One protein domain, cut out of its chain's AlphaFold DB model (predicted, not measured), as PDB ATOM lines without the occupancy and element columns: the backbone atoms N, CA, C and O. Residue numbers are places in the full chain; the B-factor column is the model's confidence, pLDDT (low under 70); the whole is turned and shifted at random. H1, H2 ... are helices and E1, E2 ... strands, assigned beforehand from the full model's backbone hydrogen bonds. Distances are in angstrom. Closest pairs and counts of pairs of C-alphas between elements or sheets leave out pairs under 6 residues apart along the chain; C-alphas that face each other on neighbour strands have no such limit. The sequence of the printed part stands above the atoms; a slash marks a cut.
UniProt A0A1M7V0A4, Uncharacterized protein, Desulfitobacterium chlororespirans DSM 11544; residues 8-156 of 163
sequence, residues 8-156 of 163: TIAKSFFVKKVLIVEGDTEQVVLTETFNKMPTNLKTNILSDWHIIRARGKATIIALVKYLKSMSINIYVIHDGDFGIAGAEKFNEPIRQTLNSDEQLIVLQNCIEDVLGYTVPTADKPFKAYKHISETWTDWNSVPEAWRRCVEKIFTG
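This is residues 8 to 156 of the 163 residues of an uncharacterized protein of Desulfitobacterium chlororespirans DSM 11544 (UniProt A0A1M7V0A4). A strongly twisted, parallel four-stranded sheet makes the middle layer, with helices H1, H4 and H6 over one face and H2 and H9 over the other, in three layers. H8 packs on H2 away from the sheet, and the short H5 lies far from the middle, its centre 18.8 A from the mean of the C-alphas. The printed part has 149 residues, with nine named helices and four named strands in the order H1 E1 H2 H3 E2 H4 E3 H5 H6 E4 H7 H8 H9; the sheet's order is E2 E1 E3 E4, and the class is mixed, helices and strands. The whole is compact, with a radius of gyration of the C-alphas of 14.8 A and spans of 41 by 40 by 25 A.

Start at inner strand E1, residues 17 to 21; its neighbours are edge strand E2, residues 49 to 53 (N 19 to O 50, 2.8 A), and inner strand E3, residues 73 to 79 (N 18 to O 73, 2.8 A). Beside E3 find edge strand E4, residues 104 to 107 (N 105 to O 76, 2.9 A). On one face, H4, residues 57 to 69, runs along E1 and E3 at a height of 9.4 A over the sheet. It touches H6, residues 91 to 98, at C-alphas 61 and 94, 5.5 A apart, at a shallow tilt of 12 degrees, the same way. H1, residues 8 to 14, is on that face over E2. On the opposite face, H9, residues 144 to 154, lies over E3, and H2, residues 24 to 36, only just stands up from the sheet, rising 42 degrees. H2 touches H8, residues 124 to 135, at C-alphas 25 and 125, 4.2 A apart. H7, residues 111 to 115, only grazes the sheet and touches H9 at C-alphas 114 and 146, 6.1 A apart. H3, residues 39 to 48, is only just not on the sheet and is close to H2 but not clearly touching, while H5, residues 85 to 88, meets H6 only through their link. E1, H2 H3, E2 and E3, H5 H6, E4 are strand-helix-strand units, parallel neighbour strands joined through helices; E2, H4, E3 is a split one, with E1 between its strands. The three crossovers are right-handed. Every O i to N i+4 pair is within hydrogen-bond range in H2, H3, H6, H7, H8 and H9; H4 has 8 of 9, H1 0 of 3 but 4 of 4 O i to N i+3 pairs, and H5 is too short for such a pair.

Find C-alpha 8 at (-4.366, 44.776, 10.677), where H1 begins. Look for E3 from C-alpha 73 at (-11.487, 39.108, -2.987), 20.8 A long; H2 and H4 are each 18.9 A, and H8 is 16.3 A. H9 ends at C-alpha 154, (-8.353, 27.349, 0.726).

The two C-alphas farthest apart, those of Asn 40 and Ala 85, are 42.1 A apart. The printed part has no cut and no long link. Its mean pLDDT is 94.8, and no printed residue is under 70.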
ATOM      1  N   THR A   8      -4.412  46.009  11.465       83.31
ATOM      2  CA  THR A   8      -4.366  44.776  10.677       83.31
ATOM      3  C   THR A   8      -5.182  44.860   9.389       83.31
ATOM      4  O   THR A   8      -4.762  44.282   8.389       83.31
ATOM      5  N   ILE A   9      -6.252  45.669   9.336       87.88
ATOM      6  CA  ILE A   9      -7.060  45.859   8.120       87.88
ATOM      7  C   ILE A   9      -6.200  46.358   6.951       87.88
ATOM      8  O   ILE A   9      -6.467  45.981   5.811       87.88
ATOM      9  N   ALA A  10      -5.136  47.130   7.198       90.88
ATOM     10  CA  ALA A  10      -4.259  47.622   6.136       90.88
ATOM     11  C   ALA A  10      -3.577  46.489   5.344       90.88
ATOM     12  O   ALA A  10      -3.313  46.646   4.154       90.88
ATOM     13  N   LYS A  11      -3.346  45.318   5.956       92.50
ATOM     14  CA  LYS A  11      -2.745  44.157   5.273       92.50
ATOM     15  C   LYS A  11      -3.633  43.605   4.157       92.50
ATOM     16  O   LYS A  11      -3.117  43.039   3.200       92.50
ATOM     17  N   SER A  12      -4.943  43.834   4.238       94.44
ATOM     18  CA  SER A  12      -5.935  43.440   3.227       94.44
ATOM     19  C   SER A  12      -5.636  43.992   1.835       94.44
ATOM     20  O   SER A  12      -6.031  43.387   0.845       94.44
ATOM     21  N   PHE A  13      -4.937  45.127   1.754       93.56
ATOM     22  CA  PHE A  13      -4.573  45.775   0.491       93.56
ATOM     23  C   PHE A  13      -3.359  45.148  -0.200       93.56
ATOM     24  O   PHE A  13      -3.074  45.483  -1.346       93.56
ATOM     25  N   PHE A  14      -2.642  44.255   0.484       93.81
ATOM     26  CA  PHE A  14      -1.374  43.688   0.017       93.81
ATOM     27  C   PHE A  14      -1.423  42.166  -0.159       93.81
ATOM     28  O   PHE A  14      -0.390  41.538  -0.372       93.81
ATOM     29  N   VAL A  15      -2.613  41.572  -0.075       95.31
ATOM     30  CA  VAL A  15      -2.843  40.137  -0.267       95.31
ATOM     31  C   VAL A  15      -3.835  39.898  -1.399       95.31
ATOM     32  O   VAL A  15      -4.596  40.786  -1.776       95.31
ATOM     33  N   LYS A  16      -3.851  38.679  -1.943       96.50
ATOM     34  CA  LYS A  16      -4.777  38.319  -3.026       96.50
ATOM     35  C   LYS A  16      -6.196  38.091  -2.513       96.50
ATOM     36  O   LYS A  16      -7.153  38.312  -3.253       96.50
ATOM     37  N   LYS A  17      -6.330  37.578  -1.286       97.56
ATOM     38  CA  LYS A  17      -7.602  37.153  -0.695       97.56
ATOM     39  C   LYS A  17      -7.670  37.523   0.783       97.56
ATOM     40  O   LYS A  17      -6.675  37.467   1.500       97.56
ATOM     41  N   VAL A  18      -8.862  37.864   1.250       97.94
ATOM     42  CA  VAL A  18      -9.133  38.177   2.652       97.94
ATOM     43  C   VAL A  18     -10.174  37.214   3.188       97.94
ATOM     44  O   VAL A  18     -11.245  37.079   2.606       97.94
ATOM     45  N   LEU A  19      -9.879  36.583   4.318       98.38
ATOM     46  CA  LEU A  19     -10.841  35.813   5.092       98.38
ATOM     47  C   LEU A  19     -11.276  36.633   6.310       98.38
ATOM     48  O   LEU A  19     -10.465  36.959   7.172       98.38
ATOM     49  N   ILE A  20     -12.559  36.967   6.391       97.81
ATOM     50  CA  ILE A  20     -13.150  37.630   7.552       97.81
ATOM     51  C   ILE A  20     -13.747  36.557   8.461       97.81
ATOM     52  O   ILE A  20     -14.568  35.753   8.023       97.81
ATOM     53  N   VAL A  21     -13.350  36.572   9.728       97.56
ATOM     54  CA  VAL A  21     -13.906  35.715  10.777       97.56
ATOM     55  C   VAL A  21     -14.620  36.541  11.837       97.56
ATOM     56  O   VAL A  21     -14.349  37.736  11.993       97.56
ATOM     57  N   GLU A  22     -15.536  35.921  12.575       94.50
ATOM     58  CA  GLU A  22     -16.320  36.624  13.588       94.50
ATOM     59  C   GLU A  22     -15.463  37.164  14.742       94.50
ATOM     60  O   GLU A  22     -15.556  38.358  15.056       94.50
ATOM     61  N   GLY A  23     -14.609  36.335  15.347       93.12
ATOM     62  CA  GLY A  23     -13.903  36.677  16.577       93.12
ATOM     63  C   GLY A  23     -12.517  36.051  16.731       93.12
ATOM     64  O   GLY A  23     -11.873  35.598  15.786       93.12
ATOM     65  N   ASP A  24     -12.005  36.129  17.963       93.81
ATOM     66  CA  ASP A  24     -10.664  35.653  18.319       93.81
ATOM     67  C   ASP A  24     -10.564  34.120  18.333       93.81
ATOM     68  O   ASP A  24      -9.499  33.581  18.031       93.81
ATOM     69  N   THR A  25     -11.658  33.415  18.644       96.00
ATOM     70  CA  THR A  25     -11.687  31.947  18.685       96.00
ATOM     71  C   THR A  25     -11.387  31.365  17.307       96.00
ATOM     72  O   THR A  25     -10.473  30.555  17.174       96.00
ATOM     73  N   GLU A  26     -12.063  31.840  16.259       96.94
ATOM     74  CA  GLU A  26     -11.870  31.372  14.883       96.94
ATOM     75  C   GLU A  26     -10.454  31.670  14.387       96.94
ATOM     76  O   GLU A  26      -9.840  30.836  13.720       96.94
ATOM     77  N   GLN A  27      -9.898  32.840  14.739       95.56
ATOM     78  CA  GLN A  27      -8.519  33.173  14.377       95.56
ATOM     79  C   GLN A  27      -7.523  32.189  15.008       95.56
ATOM     80  O   GLN A  27      -6.593  31.743  14.328       95.56
ATOM     81  N   VAL A  28      -7.692  31.854  16.290       97.38
ATOM     82  CA  VAL A  28      -6.832  30.878  16.976       97.38
ATOM     83  C   VAL A  28      -6.952  29.507  16.316       97.38
ATOM     84  O   VAL A  28      -5.934  28.914  15.965       97.38
ATOM     85  N   VAL A  29      -8.177  29.041  16.064       98.00
ATOM     86  CA  VAL A  29      -8.420  27.741  15.429       98.00
ATOM     87  C   VAL A  29      -7.773  27.675  14.044       98.00
ATOM     88  O   VAL A  29      -7.082  26.705  13.745       98.00
ATOM     89  N   LEU A  30      -7.923  28.707  13.208       97.75
ATOM     90  CA  LEU A  30      -7.284  28.767  11.886       97.75
ATOM     91  C   LEU A  30      -5.755  28.771  11.979       97.75
ATOM     92  O   LEU A  30      -5.095  28.075  11.210       97.75
ATOM     93  N   THR A  31      -5.192  29.508  12.937       96.12
ATOM     94  CA  THR A  31      -3.737  29.550  13.149       96.12
ATOM     95  C   THR A  31      -3.197  28.162  13.483       96.12
ATOM     96  O   THR A  31      -2.241  27.703  12.855       96.12
ATOM     97  N   GLU A  32      -3.845  27.459  14.412       97.38
ATOM     98  CA  GLU A  32      -3.455  26.095  14.764       97.38
ATOM     99  C   GLU A  32      -3.700  25.111  13.620       97.38
ATOM    100  O   GLU A  32      -2.863  24.249  13.359       97.38
ATOM    101  N   THR A  33      -4.779  25.290  12.857       97.00
ATOM    102  CA  THR A  33      -5.060  24.498  11.652       97.00
ATOM    103  C   THR A  33      -3.905  24.584  10.657       97.00
ATOM    104  O   THR A  33      -3.413  23.558  10.189       97.00
ATOM    105  N   PHE A  34      -3.410  25.791  10.371       95.94
ATOM    106  CA  PHE A  34      -2.277  25.983   9.463       95.94
ATOM    107  C   PHE A  34      -0.987  25.347   9.979       95.94
ATOM    108  O   PHE A  34      -0.141  24.955   9.179       95.94
ATOM    109  N   ASN A  35      -0.819  25.212  11.294       95.06
ATOM    110  CA  ASN A  35       0.330  24.517  11.872       95.06
ATOM    111  C   ASN A  35       0.274  22.996  11.681       95.06
ATOM    112  O   ASN A  35       1.316  22.355  11.777       95.06
ATOM    113  N   LYS A  36      -0.903  22.428  11.390       95.06
ATOM    114  CA  LYS A  36      -1.080  20.994  11.110       95.06
ATOM    115  C   LYS A  36      -1.074  20.656   9.616       95.06
ATOM    116  O   LYS A  36      -0.975  19.483   9.267       95.06
ATOM    117  N   MET A  37      -1.166  21.659   8.742       93.19
ATOM    118  CA  MET A  37      -1.165  21.487   7.285       93.19
ATOM    119  C   MET A  37       0.218  21.139   6.705       93.19
ATOM    120  O   MET A  37       1.239  21.519   7.283       93.19
ATOM    121  N   PRO A  38       0.270  20.527   5.501       93.44
ATOM    122  CA  PRO A  38       1.506  20.392   4.731       93.44
ATOM    123  C   PRO A  38       2.201  21.743   4.487       93.44
ATOM    124  O   PRO A  38       1.556  22.734   4.129       93.44
ATOM    125  N   THR A  39       3.531  21.780   4.622       92.81
ATOM    126  CA  THR A  39       4.342  23.015   4.580       92.81
ATOM    127  C   THR A  39       4.154  23.827   3.296       92.81
ATOM    128  O   THR A  39       4.037  25.053   3.352       92.81
ATOM    129  N   ASN A  40       4.083  23.157   2.142       91.88
ATOM    130  CA  ASN A  40       3.902  23.813   0.843       91.88
ATOM    131  C   ASN A  40       2.555  24.548   0.777       91.88
ATOM    132  O   ASN A  40       2.493  25.720   0.404       91.88
ATOM    133  N   LEU A  41       1.481  23.888   1.219       93.25
ATOM    134  CA  LEU A  41       0.148  24.482   1.258       93.25
ATOM    135  C   LEU A  41       0.076  25.633   2.265       93.25
ATOM    136  O   LEU A  41      -0.418  26.706   1.926       93.25
ATOM    137  N   LYS A  42       0.623  25.440   3.473       95.00
ATOM    138  CA  LYS A  42       0.721  26.492   4.492       95.00
ATOM    139  C   LYS A  42       1.393  27.744   3.927       95.00
ATOM    140  O   LYS A  42       0.877  28.842   4.095       95.00
ATOM    141  N   THR A  43       2.522  27.578   3.241       95.12
ATOM    142  CA  THR A  43       3.290  28.694   2.670       95.12
ATOM    143  C   THR A  43       2.475  29.464   1.635       95.12
ATOM    144  O   THR A  43       2.393  30.688   1.717       95.12
ATOM    145  N   ASN A  44       1.803  28.752   0.727       94.06
ATOM    146  CA  ASN A  44       0.933  29.360  -0.283       94.06
ATOM    147  C   ASN A  44      -0.253  30.108   0.343       94.06
ATOM    148  O   ASN A  44      -0.628  31.187  -0.111       94.06
ATOM    149  N   ILE A  45      -0.856  29.552   1.399       95.25
ATOM    150  CA  ILE A  45      -1.952  30.219   2.106       95.25
ATOM    151  C   ILE A  45      -1.440  31.501   2.772       95.25
ATOM    152  O   ILE A  45      -2.025  32.563   2.575       95.25
ATOM    153  N   LEU A  46      -0.329  31.433   3.510       94.06
ATOM    154  CA  LEU A  46       0.218  32.580   4.240       94.06
ATOM    155  C   LEU A  46       0.735  33.705   3.326       94.06
ATOM    156  O   LEU A  46       0.781  34.850   3.770       94.06
ATOM    157  N   SER A  47       1.111  33.411   2.075       94.81
ATOM    158  CA  SER A  47       1.495  34.438   1.098       94.81
ATOM    159  C   SER A  47       0.297  35.128   0.445       94.81
ATOM    160  O   SER A  47       0.371  36.310   0.116       94.81
ATOM    161  N   ASP A  48      -0.795  34.393   0.229       96.25
ATOM    162  CA  ASP A  48      -1.915  34.862  -0.591       96.25
ATOM    163  C   ASP A  48      -3.088  35.405   0.229       96.25
ATOM    164  O   ASP A  48      -3.913  36.146  -0.318       96.25
ATOM    165  N   TRP A  49      -3.173  35.047   1.514       97.44
ATOM    166  CA  TRP A  49      -4.329  35.320   2.361       97.44
ATOM    167  C   TRP A  49      -4.011  36.203   3.567       97.44
ATOM    168  O   TRP A  49      -2.974  36.072   4.214       97.44
ATOM    169  N   HIS A  50      -4.976  37.041   3.942       96.75
ATOM    170  CA  HIS A  50      -5.012  37.712   5.240       96.75
ATOM    171  C   HIS A  50      -6.303  37.374   5.993       96.75
ATOM    172  O   HIS A  50      -7.376  37.352   5.392       96.75
ATOM    173  N   ILE A  51      -6.208  37.135   7.305       96.44
ATOM    174  CA  ILE A  51      -7.363  36.875   8.173       96.44
ATOM    175  C   ILE A  51      -7.669  38.122   9.006       96.44
ATOM    176  O   ILE A  51      -6.791  38.613   9.714       96.44
ATOM    177  N   ILE A  52      -8.917  38.590   8.958       95.19
ATOM    178  CA  ILE A  52      -9.421  39.724   9.744       95.19
ATOM    179  C   ILE A  52     -10.456  39.230  10.748       95.19
ATOM    180  O   ILE A  52     -11.391  38.523  10.381       95.19
ATOM    181  N   ARG A  53     -10.355  39.687  11.997       93.69
ATOM    182  CA  ARG A  53     -11.406  39.503  13.006       93.69
ATOM    183  C   ARG A  53     -12.373  40.671  12.975       93.69
ATOM    184  O   ARG A  53     -11.987  41.806  13.256       93.69
ATOM    185  N   ALA A  54     -13.637  40.392  12.701       93.00
ATOM    186  CA  ALA A  54     -14.678  41.408  12.650       93.00
ATOM    187  C   ALA A  54     -15.112  41.900  14.041       93.00
ATOM    188  O   ALA A  54     -15.583  43.027  14.168       93.00
ATOM    189  N   ARG A  55     -14.930  41.088  15.092       90.88
ATOM    190  CA  ARG A  55     -15.431  41.356  16.453       90.88
ATOM    191  C   ARG A  55     -16.958  41.482  16.467       90.88
ATOM    192  O   ARG A  55     -17.515  42.432  17.017       90.88
ATOM    193  N   GLY A  56     -17.614  40.517  15.827       91.44
ATOM    194  CA  GLY A  56     -19.068  40.391  15.758       91.44
ATOM    195  C   GLY A  56     -19.651  40.544  14.351       91.44
ATOM    196  O   GLY A  56     -19.126  41.253  13.486       91.44
ATOM    197  N   LYS A  57     -20.801  39.895  14.140       93.81
ATOM    198  CA  LYS A  57     -21.465  39.757  12.831       93.81
ATOM    199  C   LYS A  57     -21.852  41.071  12.150       93.81
ATOM    200  O   LYS A  57     -21.743  41.193  10.932       93.81
ATOM    201  N   ALA A  58     -22.257  42.089  12.910       93.19
ATOM    202  CA  ALA A  58     -22.596  43.397  12.339       93.19
ATOM    203  C   ALA A  58     -21.394  44.049  11.626       93.19
ATOM    204  O   ALA A  58     -21.550  44.664  10.569       93.19
ATOM    205  N   THR A  59     -20.189  43.876  12.173       94.19
ATOM    206  CA  THR A  59     -18.955  44.414  11.593       94.19
ATOM    207  C   THR A  59     -18.542  43.653  10.336       94.19
ATOM    208  O   THR A  59     -18.018  44.278   9.416       94.19
ATOM    209  N   ILE A  60     -18.836  42.346  10.238       96.31
ATOM    210  CA  ILE A  60     -18.609  41.555   9.012       96.31
ATOM    211  C   ILE A  60     -19.288  42.242   7.825       96.31
ATOM    212  O   ILE A  60     -18.644  42.501   6.814       96.31
ATOM    213  N   ILE A  61     -20.561  42.621   7.967       96.81
ATOM    214  CA  ILE A  61     -21.333  43.284   6.902       96.81
ATOM    215  C   ILE A  61     -20.640  44.576   6.443       96.81
ATOM    216  O   ILE A  61     -20.515  44.826   5.243       96.81
ATOM    217  N   ALA A  62     -20.177  45.401   7.387       94.81
ATOM    218  CA  ALA A  62     -19.488  46.651   7.075       94.81
ATOM    219  C   ALA A  62     -18.144  46.410   6.364       94.81
ATOM    220  O   ALA A  62     -17.868  47.054   5.350       94.81
ATOM    221  N   LEU A  63     -17.342  45.458   6.856       95.44
ATOM    222  CA  LEU A  63     -16.051  45.094   6.267       95.44
ATOM    223  C   LEU A  63     -16.207  44.518   4.858       95.44
ATOM    224  O   LEU A  63     -15.469  44.927   3.963       95.44
ATOM    225  N   VAL A  64     -17.187  43.634   4.638       97.31
ATOM    226  CA  VAL A  64     -17.463  43.068   3.310       97.31
ATOM    227  C   VAL A  64     -17.819  44.184   2.330       97.31
ATOM    228  O   VAL A  64     -17.213  44.255   1.266       97.31
ATOM    229  N   LYS A  65     -18.735  45.101   2.682       96.12
ATOM    230  CA  LYS A  65     -19.090  46.237   1.805       96.12
ATOM    231  C   LYS A  65     -17.875  47.096   1.465       96.12
ATOM    232  O   LYS A  65     -17.661  47.422   0.300       96.12
ATOM    233  N   TYR A  66     -17.088  47.447   2.480       94.81
ATOM    234  CA  TYR A  66     -15.928  48.314   2.328       94.81
ATOM    235  C   TYR A  66     -14.848  47.681   1.444       94.81
ATOM    236  O   TYR A  66     -14.502  48.236   0.404       94.81
ATOM    237  N   LEU A  67     -14.367  46.490   1.794       95.12
ATOM    238  CA  LEU A  67     -13.278  45.834   1.067       95.12
ATOM    239  C   LEU A  67     -13.715  45.404  -0.346       95.12
ATOM    240  O   LEU A  67     -12.934  45.510  -1.291       95.12
ATOM    241  N   LYS A  68     -14.984  45.011  -0.537       94.94
ATOM    242  CA  LYS A  68     -15.514  44.642  -1.860       94.94
ATOM    243  C   LYS A  68     -15.599  45.846  -2.792       94.94
ATOM    244  O   LYS A  68     -15.314  45.710  -3.976       94.94
ATOM    245  N   SER A  69     -15.913  47.036  -2.266       95.25
ATOM    246  CA  SER A  69     -15.873  48.284  -3.049       95.25
ATOM    247  C   SER A  69     -14.469  48.615  -3.576       95.25
ATOM    248  O   SER A  69     -14.328  49.315  -4.574       95.25
ATOM    249  N   MET A  70     -13.438  48.051  -2.942       94.62
ATOM    250  CA  MET A  70     -12.034  48.168  -3.334       94.62
ATOM    251  C   MET A  70     -11.565  46.987  -4.197       94.62
ATOM    252  O   MET A  70     -10.370  46.823  -4.417       94.62
ATOM    253  N   SER A  71     -12.497  46.174  -4.710       94.44
ATOM    254  CA  SER A  71     -12.228  44.991  -5.543       94.44
ATOM    255  C   SER A  71     -11.358  43.921  -4.868       94.44
ATOM    256  O   SER A  71     -10.715  43.120  -5.545       94.44
ATOM    257  N   ILE A  72     -11.343  43.879  -3.533       96.44
ATOM    258  CA  ILE A  72     -10.646  42.834  -2.777       96.44
ATOM    259  C   ILE A  72     -11.490  41.558  -2.797       96.44
ATOM    260  O   ILE A  72     -12.709  41.602  -2.615       96.44
ATOM    261  N   ASN A  73     -10.838  40.414  -3.004       97.12
ATOM    262  CA  ASN A  73     -11.487  39.108  -2.987       97.12
ATOM    263  C   ASN A  73     -11.709  38.640  -1.540       97.12
ATOM    264  O   ASN A  73     -10.742  38.434  -0.804       97.12
ATOM    265  N   ILE A  74     -12.969  38.494  -1.128       97.62
ATOM    266  CA  ILE A  74     -13.355  38.293   0.274       97.62
ATOM    267  C   ILE A  74     -14.036  36.945   0.459       97.62
ATOM    268  O   ILE A  74     -14.872  36.539  -0.339       97.62
ATOM    269  N   TYR A  75     -13.706  36.312   1.574       98.56
ATOM    270  CA  TYR A  75     -14.308  35.103   2.099       98.56
ATOM    271  C   TYR A  75     -14.765  35.362   3.533       98.56
ATOM    272  O   TYR A  75     -14.199  36.215   4.222       98.56
ATOM    273  N   VAL A  76     -15.780  34.635   3.993       98.44
ATOM    274  CA  VAL A  76     -16.326  34.786   5.344       98.44
ATOM    275  C   VAL A  76     -16.529  33.420   5.994       98.44
ATOM    276  O   VAL A  76     -17.126  32.531   5.390       98.44
ATOM    277  N   ILE A  77     -16.077  33.280   7.242       98.12
ATOM    278  CA  ILE A  77     -16.479  32.201   8.155       98.12
ATOM    279  C   ILE A  77     -17.130  32.849   9.378       98.12
ATOM    280  O   ILE A  77     -16.538  33.739   9.990       98.12
ATOM    281  N   HIS A  78     -18.332  32.417   9.748       97.06
ATOM    282  CA  HIS A  78     -18.976  32.864  10.983       97.06
ATOM    283  C   HIS A  78     -19.877  31.781  11.584       97.06
ATOM    284  O   HIS A  78     -20.266  30.829  10.900       97.06
ATOM    285  N   ASP A  79     -20.234  31.962  12.853       95.44
ATOM    286  CA  ASP A  79     -21.141  31.074  13.575       95.44
ATOM    287  C   ASP A  79     -22.570  31.195  13.030       95.44
ATOM    288  O   ASP A  79     -23.019  32.273  12.628       95.44
ATOM    289  N   GLY A  80     -23.304  30.087  12.972       93.75
ATOM    290  CA  GLY A  80     -24.697  30.075  12.530       93.75
ATOM    291  C   GLY A  80     -25.636  30.623  13.596       93.75
ATOM    292  O   GLY A  80     -26.559  31.370  13.270       93.75
ATOM    293  N   ASP A  81     -25.375  30.312  14.868       92.56
ATOM    294  CA  ASP A  81     -26.240  30.652  16.005       92.56
ATOM    295  C   ASP A  81     -27.734  30.342  15.754       92.56
ATOM    296  O   ASP A  81     -28.611  31.107  16.171       92.56
ATOM    297  N   PHE A  82     -28.051  29.257  15.034       90.56
ATOM    298  CA  PHE A  82     -29.440  28.932  14.693       90.56
ATOM    299  C   PHE A  82     -30.280  28.734  15.962       90.56
ATOM    300  O   PHE A  82     -29.871  28.062  16.910       90.56
ATOM    301  N   GLY A  83     -31.469  29.337  15.994       90.31
ATOM    302  CA  GLY A  83     -32.349  29.361  17.161       90.31
ATOM    303  C   GLY A  83     -32.078  30.512  18.137       90.31
ATOM    304  O   GLY A  83     -32.866  30.725  19.060       90.31
ATOM    305  N   ILE A  84     -31.020  31.306  17.936       90.50
ATOM    306  CA  ILE A  84     -30.718  32.491  18.747       90.50
ATOM    307  C   ILE A  84     -31.161  33.736  17.975       90.50
ATOM    308  O   ILE A  84     -30.389  34.337  17.231       90.50
ATOM    309  N   ALA A  85     -32.406  34.177  18.189       84.75
ATOM    310  CA  ALA A  85     -33.051  35.249  17.412       84.75
ATOM    311  C   ALA A  85     -32.207  36.535  17.245       84.75
ATOM    312  O   ALA A  85     -32.277  37.216  16.220       84.75
ATOM    313  N   GLY A  86     -31.399  36.888  18.250       88.31
ATOM    314  CA  GLY A  86     -30.520  38.057  18.204       88.31
ATOM    315  C   GLY A  86     -29.296  37.906  17.296       88.31
ATOM    316  O   GLY A  86     -28.831  38.915  16.767       88.31
ATOM    317  N   ALA A  87     -28.795  36.685  17.106       88.88
ATOM    318  CA  ALA A  87     -27.555  36.378  16.398       88.88
ATOM    319  C   ALA A  87     -27.804  35.747  15.015       88.88
ATOM    320  O   ALA A  87     -27.130  36.103  14.046       88.88
ATOM    321  N   GLU A  88     -28.825  34.899  14.890       93.81
ATOM    322  CA  GLU A  88     -29.223  34.246  13.636       93.81
ATOM    323  C   GLU A  88     -29.653  35.259  12.564       93.81
ATOM    324  O   GLU A  88     -29.359  35.102  11.378       93.81
ATOM    325  N   LYS A  89     -30.280  36.369  12.980       95.31
ATOM    326  CA  LYS A  89     -30.761  37.428  12.075       95.31
ATOM    327  C   LYS A  89     -29.668  38.068  11.208       95.31
ATOM    328  O   LYS A  89     -29.994  38.798  10.276       95.31
ATOM    329  N   PHE A  90     -28.389  37.867  11.537       96.19
ATOM    330  CA  PHE A  90     -27.264  38.400  10.771       96.19
ATOM    331  C   PHE A  90     -26.821  37.494   9.617       96.19
ATOM    332  O   PHE A  90     -26.161  37.993   8.705       96.19
ATOM    333  N   ASN A  91     -27.202  36.213   9.615       96.62
ATOM    334  CA  ASN A  91     -26.751  35.237   8.619       96.62
ATOM    335  C   ASN A  91     -27.156  35.660   7.199       96.62
ATOM    336  O   ASN A  91     -26.319  35.743   6.302       96.62
ATOM    337  N   GLU A  92     -28.431  36.006   7.014       97.12
ATOM    338  CA  GLU A  92     -28.953  36.413   5.708       97.12
ATOM    339  C   GLU A  92     -28.361  37.758   5.229       97.12
ATOM    340  O   GLU A  92     -27.859  37.817   4.105       97.12
ATOM    341  N   PRO A  93     -28.283  38.822   6.057       97.81
ATOM    342  CA  PRO A  93     -27.563  40.041   5.689       97.81
ATOM    343  C   PRO A  93     -26.094  39.830   5.294       97.81
ATOM    344  O   PRO A  93     -25.622  40.488   4.361       97.81
ATOM    345  N   ILE A  94     -25.358  38.943   5.978       98.00
ATOM    346  CA  ILE A  94     -23.971  38.607   5.617       98.00
ATOM    347  C   ILE A  94     -23.940  37.931   4.246       98.00
ATOM    348  O   ILE A  94     -23.208  38.388   3.364       98.00
ATOM    349  N   ARG A  95     -24.774  36.905   4.041       98.00
ATOM    350  CA  ARG A  95     -24.873  36.164   2.777       98.00
ATOM    351  C   ARG A  95     -25.186  37.081   1.596       98.00
ATOM    352  O   ARG A  95     -24.459  37.072   0.604       98.00
ATOM    353  N   GLN A  96     -26.205  37.928   1.731       97.81
ATOM    354  CA  GLN A  96     -26.605  38.892   0.699       97.81
ATOM    355  C   GLN A  96     -25.497  39.904   0.392       97.81
ATOM    356  O   GLN A  96     -25.262  40.250  -0.763       97.81
ATOM    357  N   THR A  97     -24.794  40.378   1.422       97.12
ATOM    358  CA  THR A  97     -23.717  41.361   1.254       97.12
ATOM    359  C   THR A  97     -22.503  40.752   0.546       97.12
ATOM    360  O   THR A  97     -21.912  41.387  -0.336       97.12
ATOM    361  N   LEU A  98     -22.140  39.515   0.898       97.31
ATOM    362  CA  LEU A  98     -21.059  38.788   0.238       97.31
ATOM    363  C   LEU A  98     -21.428  38.446  -1.210       97.31
ATOM    364  O   LEU A  98     -20.607  38.652  -2.107       97.31
ATOM    365  N   ASN A  99     -22.684  38.050  -1.451       96.31
ATOM    366  CA  ASN A  99     -23.222  37.664  -2.758       96.31
ATOM    367  C   ASN A  99     -22.408  36.534  -3.417       96.31
ATOM    368  O   ASN A  99     -22.100  36.594  -4.607       96.31
ATOM    369  N   SER A 100     -21.993  35.548  -2.616       95.12
ATOM    370  CA  SER A 100     -21.292  34.346  -3.073       95.12
ATOM    371  C   SER A 100     -21.341  33.255  -1.999       95.12
ATOM    372  O   SER A 100     -20.720  33.386  -0.945       95.12
ATOM    373  N   ASP A 101     -22.058  32.163  -2.272       94.44
ATOM    374  CA  ASP A 101     -22.161  31.015  -1.353       94.44
ATOM    375  C   ASP A 101     -20.889  30.146  -1.347       94.44
ATOM    376  O   ASP A 101     -20.609  29.415  -0.390       94.44
ATOM    377  N   GLU A 102     -20.082  30.235  -2.405       94.69
ATOM    378  CA  GLU A 102     -18.782  29.562  -2.501       94.69
ATOM    379  C   GLU A 102     -17.762  30.178  -1.538       94.69
ATOM    380  O   GLU A 102     -16.918  29.474  -0.987       94.69
ATOM    381  N   GLN A 103     -17.882  31.484  -1.287       97.25
ATOM    382  CA  GLN A 103     -16.993  32.252  -0.414       97.25
ATOM    383  C   GLN A 103     -17.472  32.316   1.043       97.25
ATOM    384  O   GLN A 103     -16.813  32.937   1.878       97.25
ATOM    385  N   LEU A 104     -18.608  31.682   1.348       98.00
ATOM    386  CA  LEU A 104     -19.244  31.694   2.661       98.00
ATOM    387  C   LEU A 104     -19.172  30.323   3.339       98.00
ATOM    388  O   LEU A 104     -19.548  29.298   2.760       98.00
ATOM    389  N   ILE A 105     -18.780  30.324   4.609       98.00
ATOM    390  CA  ILE A 105     -19.017  29.227   5.545       98.00
ATOM    391  C   ILE A 105     -19.855  29.768   6.696       98.00
ATOM    392  O   ILE A 105     -19.432  30.674   7.415       98.00
ATOM    393  N   VAL A 106     -21.023  29.164   6.876       96.81
ATOM    394  CA  VAL A 106     -21.833  29.328   8.080       96.81
ATOM    395  C   VAL A 106     -21.677  28.043   8.876       96.81
ATOM    396  O   VAL A 106     -22.065  26.974   8.401       96.81
ATOM    397  N   LEU A 107     -21.042  28.127  10.043       95.12
ATOM    398  CA  LEU A 107     -20.901  26.977  10.935       95.12
ATOM    399  C   LEU A 107     -22.282  26.626  11.494       95.12
ATOM    400  O   LEU A 107     -23.103  27.517  11.679       95.12
ATOM    401  N   GLN A 108     -22.565  25.341  11.732       84.31
ATOM    402  CA  GLN A 108     -23.923  24.919  12.093       84.31
ATOM    403  C   GLN A 108     -24.437  25.674  13.322       84.31
ATOM    404  O   GLN A 108     -25.480  26.292  13.257       84.31
ATOM    405  N   ASN A 109     -23.690  25.708  14.415       88.62
ATOM    406  CA  ASN A 109     -24.068  26.499  15.584       88.62
ATOM    407  C   ASN A 109     -22.916  27.428  15.924       88.62
ATOM    408  O   ASN A 109     -22.997  28.618  15.637       88.62
ATOM    409  N   CYS A 110     -21.829  26.850  16.427       92.06
ATOM    410  CA  CYS A 110     -20.587  27.545  16.717       92.06
ATOM    411  C   CYS A 110     -19.369  26.711  16.308       92.06
ATOM    412  O   CYS A 110     -19.487  25.517  16.006       92.06
ATOM    413  N   ILE A 111     -18.190  27.329  16.300       94.56
ATOM    414  CA  ILE A 111     -16.939  26.630  15.998       94.56
ATOM    415  C   ILE A 111     -16.642  25.487  16.970       94.56
ATOM    416  O   ILE A 111     -16.135  24.453  16.547       94.56
ATOM    417  N   GLU A 112     -17.002  25.613  18.247       95.44
ATOM    418  CA  GLU A 112     -16.750  24.569  19.243       95.44
ATOM    419  C   GLU A 112     -17.496  23.262  18.923       95.44
ATOM    420  O   GLU A 112     -16.914  22.180  19.029       95.44
ATOM    421  N   ASP A 113     -18.727  23.362  18.413       94.25
ATOM    422  CA  ASP A 113     -19.512  22.203  17.969       94.25
ATOM    423  C   ASP A 113     -18.866  21.504  16.764       94.25
ATOM    424  O   ASP A 113     -18.845  20.276  16.686       94.25
ATOM    425  N   VAL A 114     -18.285  22.277  15.840       94.62
ATOM    426  CA  VAL A 114     -17.582  21.744  14.659       94.62
ATOM    427  C   VAL A 114     -16.277  21.047  15.049       94.62
ATOM    428  O   VAL A 114     -15.877  20.071  14.410       94.62
ATOM    429  N   LEU A 115     -15.616  21.535  16.100       95.19
ATOM    430  CA  LEU A 115     -14.392  20.944  16.638       95.19
ATOM    431  C   LEU A 115     -14.672  19.749  17.565       95.19
ATOM    432  O   LEU A 115     -13.775  18.941  17.789       95.19
ATOM    433  N   GLY A 116     -15.908  19.602  18.051       93.50
ATOM    434  CA  GLY A 116     -16.353  18.448  18.832       93.50
ATOM    435  C   GLY A 116     -16.085  18.557  20.332       93.50
ATOM    436  O   GLY A 116     -15.862  17.535  20.983       93.50
ATOM    437  N   TYR A 117     -16.105  19.768  20.902       93.50
ATOM    438  CA  TYR A 117     -15.973  19.965  22.348       93.50
ATOM    439  C   TYR A 117     -17.033  20.908  22.920       93.50
ATOM    440  O   TYR A 117     -17.655  21.698  22.217       93.50
ATOM    441  N   THR A 118     -17.242  20.823  24.234       92.94
ATOM    442  CA  THR A 118     -18.278  21.594  24.926       92.94
ATOM    443  C   THR A 118     -18.034  23.097  24.827       92.94
ATOM    444  O   THR A 118     -16.981  23.586  25.245       92.94
ATOM    445  N   VAL A 119     -19.053  23.832  24.374       92.31
ATOM    446  CA  VAL A 119     -19.031  25.295  24.267       92.31
ATOM    447  C   VAL A 119     -18.712  25.933  25.626       92.31
ATOM    448  O   VAL A 119     -19.473  25.775  26.587       92.31
ATOM    449  N   PRO A 120     -17.599  26.672  25.749       92.00
ATOM    450  CA  PRO A 120     -17.244  27.303  27.002       92.00
ATOM    451  C   PRO A 120     -17.932  28.658  27.188       92.00
ATOM    452  O   PRO A 120     -18.139  29.421  26.248       92.00
ATOM    453  N   THR A 121     -18.211  29.002  28.444       88.88
ATOM    454  CA  THR A 121     -18.863  30.267  28.835       88.88
ATOM    455  C   THR A 121     -17.916  31.469  28.915       88.88
ATOM    456  O   THR A 121     -18.366  32.609  28.925       88.88
ATOM    457  N   ALA A 122     -16.606  31.223  28.984       92.00
ATOM    458  CA  ALA A 122     -15.553  32.232  29.088       92.00
ATOM    459  C   ALA A 122     -14.240  31.690  28.511       92.00
ATOM    460  O   ALA A 122     -14.069  30.469  28.418       92.00
ATOM    461  N   ASP A 123     -13.324  32.597  28.161       92.50
ATOM    462  CA  ASP A 123     -11.980  32.298  27.643       92.50
ATOM    463  C   ASP A 123     -11.983  31.348  26.441       92.50
ATOM    464  O   ASP A 123     -11.119  30.477  26.309       92.50
ATOM    465  N   LYS A 124     -12.977  31.511  25.557       95.00
ATOM    466  CA  LYS A 124     -13.157  30.664  24.372       95.00
ATOM    467  C   LYS A 124     -11.867  30.494  23.553       95.00
ATOM    468  O   LYS A 124     -11.524  29.341  23.293       95.00
ATOM    469  N   PRO A 125     -11.086  31.555  23.239       96.38
ATOM    470  CA  PRO A 125      -9.871  31.396  22.439       96.38
ATOM    471  C   PRO A 125      -8.818  30.512  23.121       96.38
ATOM    472  O   PRO A 125      -8.226  29.645  22.484       96.38
ATOM    473  N   PHE A 126      -8.613  30.681  24.432       97.12
ATOM    474  CA  PHE A 126      -7.653  29.873  25.187       97.12
ATOM    475  C   PHE A 126      -8.097  28.411  25.289       97.12
ATOM    476  O   PHE A 126      -7.287  27.501  25.122       97.12
ATOM    477  N   LYS A 127      -9.387  28.167  25.535       97.25
ATOM    478  CA  LYS A 127      -9.926  26.805  25.624       97.25
ATOM    479  C   LYS A 127      -9.894  26.082  24.280       97.25
ATOM    480  O   LYS A 127      -9.564  24.900  24.265       97.25
ATOM    481  N   ALA A 128     -10.149  26.792  23.179       97.44
ATOM    482  CA  ALA A 128      -9.974  26.268  21.828       97.44
ATOM    483  C   ALA A 128      -8.519  25.852  21.579       97.44
ATOM    484  O   ALA A 128      -8.262  24.711  21.205       97.44
ATOM    485  N   TYR A 129      -7.564  26.744  21.872       97.75
ATOM    486  CA  TYR A 129      -6.134  26.444  21.766       97.75
ATOM    487  C   TYR A 129      -5.745  25.210  22.585       97.75
ATOM    488  O   TYR A 129      -5.110  24.300  22.060       97.75
ATOM    489  N   LYS A 130      -6.162  25.154  23.856       97.31
ATOM    490  CA  LYS A 130      -5.859  24.032  24.745       97.31
ATOM    491  C   LYS A 130      -6.396  22.717  24.174       97.31
ATOM    492  O   LYS A 130      -5.618  21.782  24.003       97.31
ATOM    493  N   HIS A 131      -7.677  22.677  23.811       96.69
ATOM    494  CA  HIS A 131      -8.299  21.500  23.206       96.69
ATOM    495  C   HIS A 131      -7.548  21.038  21.949       96.69
ATOM    496  O   HIS A 131      -7.215  19.862  21.829       96.69
ATOM    497  N   ILE A 132      -7.218  21.962  21.045       97.12
ATOM    498  CA  ILE A 132      -6.467  21.659  19.821       97.12
ATOM    499  C   ILE A 132      -5.064  21.136  20.143       97.12
ATOM    500  O   ILE A 132      -4.641  20.134  19.576       97.12
ATOM    501  N   SER A 133      -4.346  21.767  21.072       95.88
ATOM    502  CA  SER A 133      -2.991  21.346  21.449       95.88
ATOM    503  C   SER A 133      -2.945  19.933  22.043       95.88
ATOM    504  O   SER A 133      -1.947  19.234  21.883       95.88
ATOM    505  N   GLU A 134      -4.030  19.510  22.695       96.06
ATOM    506  CA  GLU A 134      -4.171  18.197  23.330       96.06
ATOM    507  C   GLU A 134      -4.667  17.113  22.359       96.06
ATOM    508  O   GLU A 134      -4.404  15.933  22.582       96.06
ATOM    509  N   THR A 135      -5.381  17.490  21.294       96.06
ATOM    510  CA  THR A 135      -6.061  16.540  20.394       96.06
ATOM    511  C   THR A 135      -5.462  16.465  18.994       96.06
ATOM    512  O   THR A 135      -5.565  15.419  18.355       96.06
ATOM    513  N   TRP A 136      -4.841  17.540  18.495       96.00
ATOM    514  CA  TRP A 136      -4.347  17.606  17.120       96.00
ATOM    515  C   TRP A 136      -2.840  17.362  17.046       96.00
ATOM    516  O   TRP A 136      -2.020  18.225  17.382       96.00
ATOM    517  N   THR A 137      -2.453  16.211  16.506       94.00
ATOM    518  CA  THR A 137      -1.061  15.874  16.183       94.00
ATOM    519  C   THR A 137      -0.662  16.425  14.819       94.00
ATOM    520  O   THR A 137       0.335  17.135  14.694       94.00
ATOM    521  N   ASP A 138      -1.489  16.160  13.815       93.19
ATOM    522  CA  ASP A 138      -1.243  16.379  12.392       93.19
ATOM    523  C   ASP A 138      -2.557  16.715  11.654       93.19
ATOM    524  O   ASP A 138      -3.627  16.781  12.260       93.19
ATOM    525  N   TRP A 139      -2.511  16.951  10.344       94.06
ATOM    526  CA  TRP A 139      -3.703  17.265   9.549       94.06
ATOM    527  C   TRP A 139      -4.783  16.176   9.636       94.06
ATOM    528  O   TRP A 139      -5.978  16.477   9.648       94.06
ATOM    529  N   ASN A 140      -4.386  14.906   9.728       93.50
ATOM    530  CA  ASN A 140      -5.317  13.784   9.765       93.50
ATOM    531  C   ASN A 140      -6.071  13.696  11.100       93.50
ATOM    532  O   ASN A 140      -7.202  13.208  11.126       93.50
ATOM    533  N   SER A 141      -5.498  14.242  12.175       94.62
ATOM    534  CA  SER A 141      -6.159  14.375  13.482       94.62
ATOM    535  C   SER A 141      -7.174  15.528  13.575       94.62
ATOM    536  O   SER A 141      -7.995  15.550  14.490       94.62
ATOM    537  N   VAL A 142      -7.160  16.473  12.626       95.88
ATOM    538  CA  VAL A 142      -8.134  17.575  12.577       95.88
ATOM    539  C   VAL A 142      -9.541  17.017  12.281       95.88
ATOM    540  O   VAL A 142      -9.680  16.243  11.329       95.88
ATOM    541  N   PRO A 143     -10.597  17.423  13.022       95.94
ATOM    542  CA  PRO A 143     -11.970  16.987  12.793       95.94
ATOM    543  C   PRO A 143     -12.386  17.142  11.332       95.94
ATOM    544  O   PRO A 143     -12.193  18.201  10.731       95.94
ATOM    545  N   GLU A 144     -12.991  16.098  10.757       95.19
ATOM    546  CA  GLU A 144     -13.347  16.095   9.334       95.19
ATOM    547  C   GLU A 144     -14.269  17.267   8.980       95.19
ATOM    548  O   GLU A 144     -14.031  17.946   7.984       95.19
ATOM    549  N   ALA A 145     -15.266  17.557   9.821       95.19
ATOM    550  CA  ALA A 145     -16.179  18.680   9.618       95.19
ATOM    551  C   ALA A 145     -15.426  20.015   9.465       95.19
ATOM    552  O   ALA A 145     -15.733  20.809   8.570       95.19
ATOM    553  N   TRP A 146     -14.386  20.232  10.277       97.06
ATOM    554  CA  TRP A 146     -13.539  21.414  10.169       97.06
ATOM    555  C   TRP A 146     -12.635  21.375   8.932       97.06
ATOM    556  O   TRP A 146     -12.569  22.361   8.196       97.06
ATOM    557  N   ARG A 147     -12.006  20.228   8.627       96.19
ATOM    558  CA  ARG A 147     -11.207  20.070   7.398       96.19
ATOM    559  C   ARG A 147     -12.003  20.417   6.149       96.19
ATOM    560  O   ARG A 147     -11.494  21.146   5.309       96.19
ATOM    561  N   ARG A 148     -13.260  19.977   6.048       95.69
ATOM    562  CA  ARG A 148     -14.131  20.293   4.902       95.69
ATOM    563  C   ARG A 148     -14.373  21.792   4.745       95.69
ATOM    564  O   ARG A 148     -14.354  22.293   3.621       95.69
ATOM    565  N   CYS A 149     -14.560  22.517   5.848       96.44
ATOM    566  CA  CYS A 149     -14.698  23.976   5.819       96.44
ATOM    567  C   CYS A 149     -13.425  24.640   5.275       96.44
ATOM    568  O   CYS A 149     -13.481  25.523   4.420       96.44
ATOM    569  N   VAL A 150     -12.271  24.171   5.747       96.38
ATOM    570  CA  VAL A 150     -10.952  24.676   5.364       96.38
ATOM    571  C   VAL A 150     -10.632  24.354   3.900       96.38
ATOM    572  O   VAL A 150     -10.222  25.242   3.156       96.38
ATOM    573  N   GLU A 151     -10.881  23.127   3.446       95.88
ATOM    574  CA  GLU A 151     -10.718  22.702   2.050       95.88
ATOM    575  C   GLU A 151     -11.605  23.527   1.111       95.88
ATOM    576  O   GLU A 151     -11.136  24.045   0.096       95.88
ATOM    577  N   LYS A 152     -12.876  23.749   1.475       96.12
ATOM    578  CA  LYS A 152     -13.780  24.598   0.686       96.12
ATOM    579  C   LYS A 152     -13.185  25.995   0.447       96.12
ATOM    580  O   LYS A 152     -13.226  26.479  -0.681       96.12
ATOM    581  N   ILE A 153     -12.600  26.617   1.472       96.19
ATOM    582  CA  ILE A 153     -12.070  27.988   1.384       96.19
ATOM    583  C   ILE A 153     -10.698  28.052   0.704       96.19
ATOM    584  O   ILE A 153     -10.482  28.887  -0.178       96.19
ATOM    585  N   PHE A 154      -9.760  27.192   1.100       95.62
ATOM    586  CA  PHE A 154      -8.353  27.349   0.726       95.62
ATOM    587  C   PHE A 154      -7.932  26.520  -0.488       95.62
ATOM    588  O   PHE A 154      -6.970  26.896  -1.159       95.62
ATOM    589  N   THR A 155      -8.647  25.440  -0.812       92.25
ATOM    590  CA  THR A 155      -8.301  24.535  -1.925       92.25
ATOM    591  C   THR A 155      -9.424  24.370  -2.947       92.25
ATOM    592  O   THR A 155      -9.280  23.592  -3.892       92.25
ATOM    593  N   GLY A 156     -10.537  25.097  -2.791       90.31
ATOM    594  CA  GLY A 156     -11.713  24.966  -3.655       90.31
ATOM    595  C   GLY A 156     -12.430  23.622  -3.488       90.31
ATOM    596  O   GLY A 156     -13.032  23.131  -4.436       90.31
TER     597      GLY A 156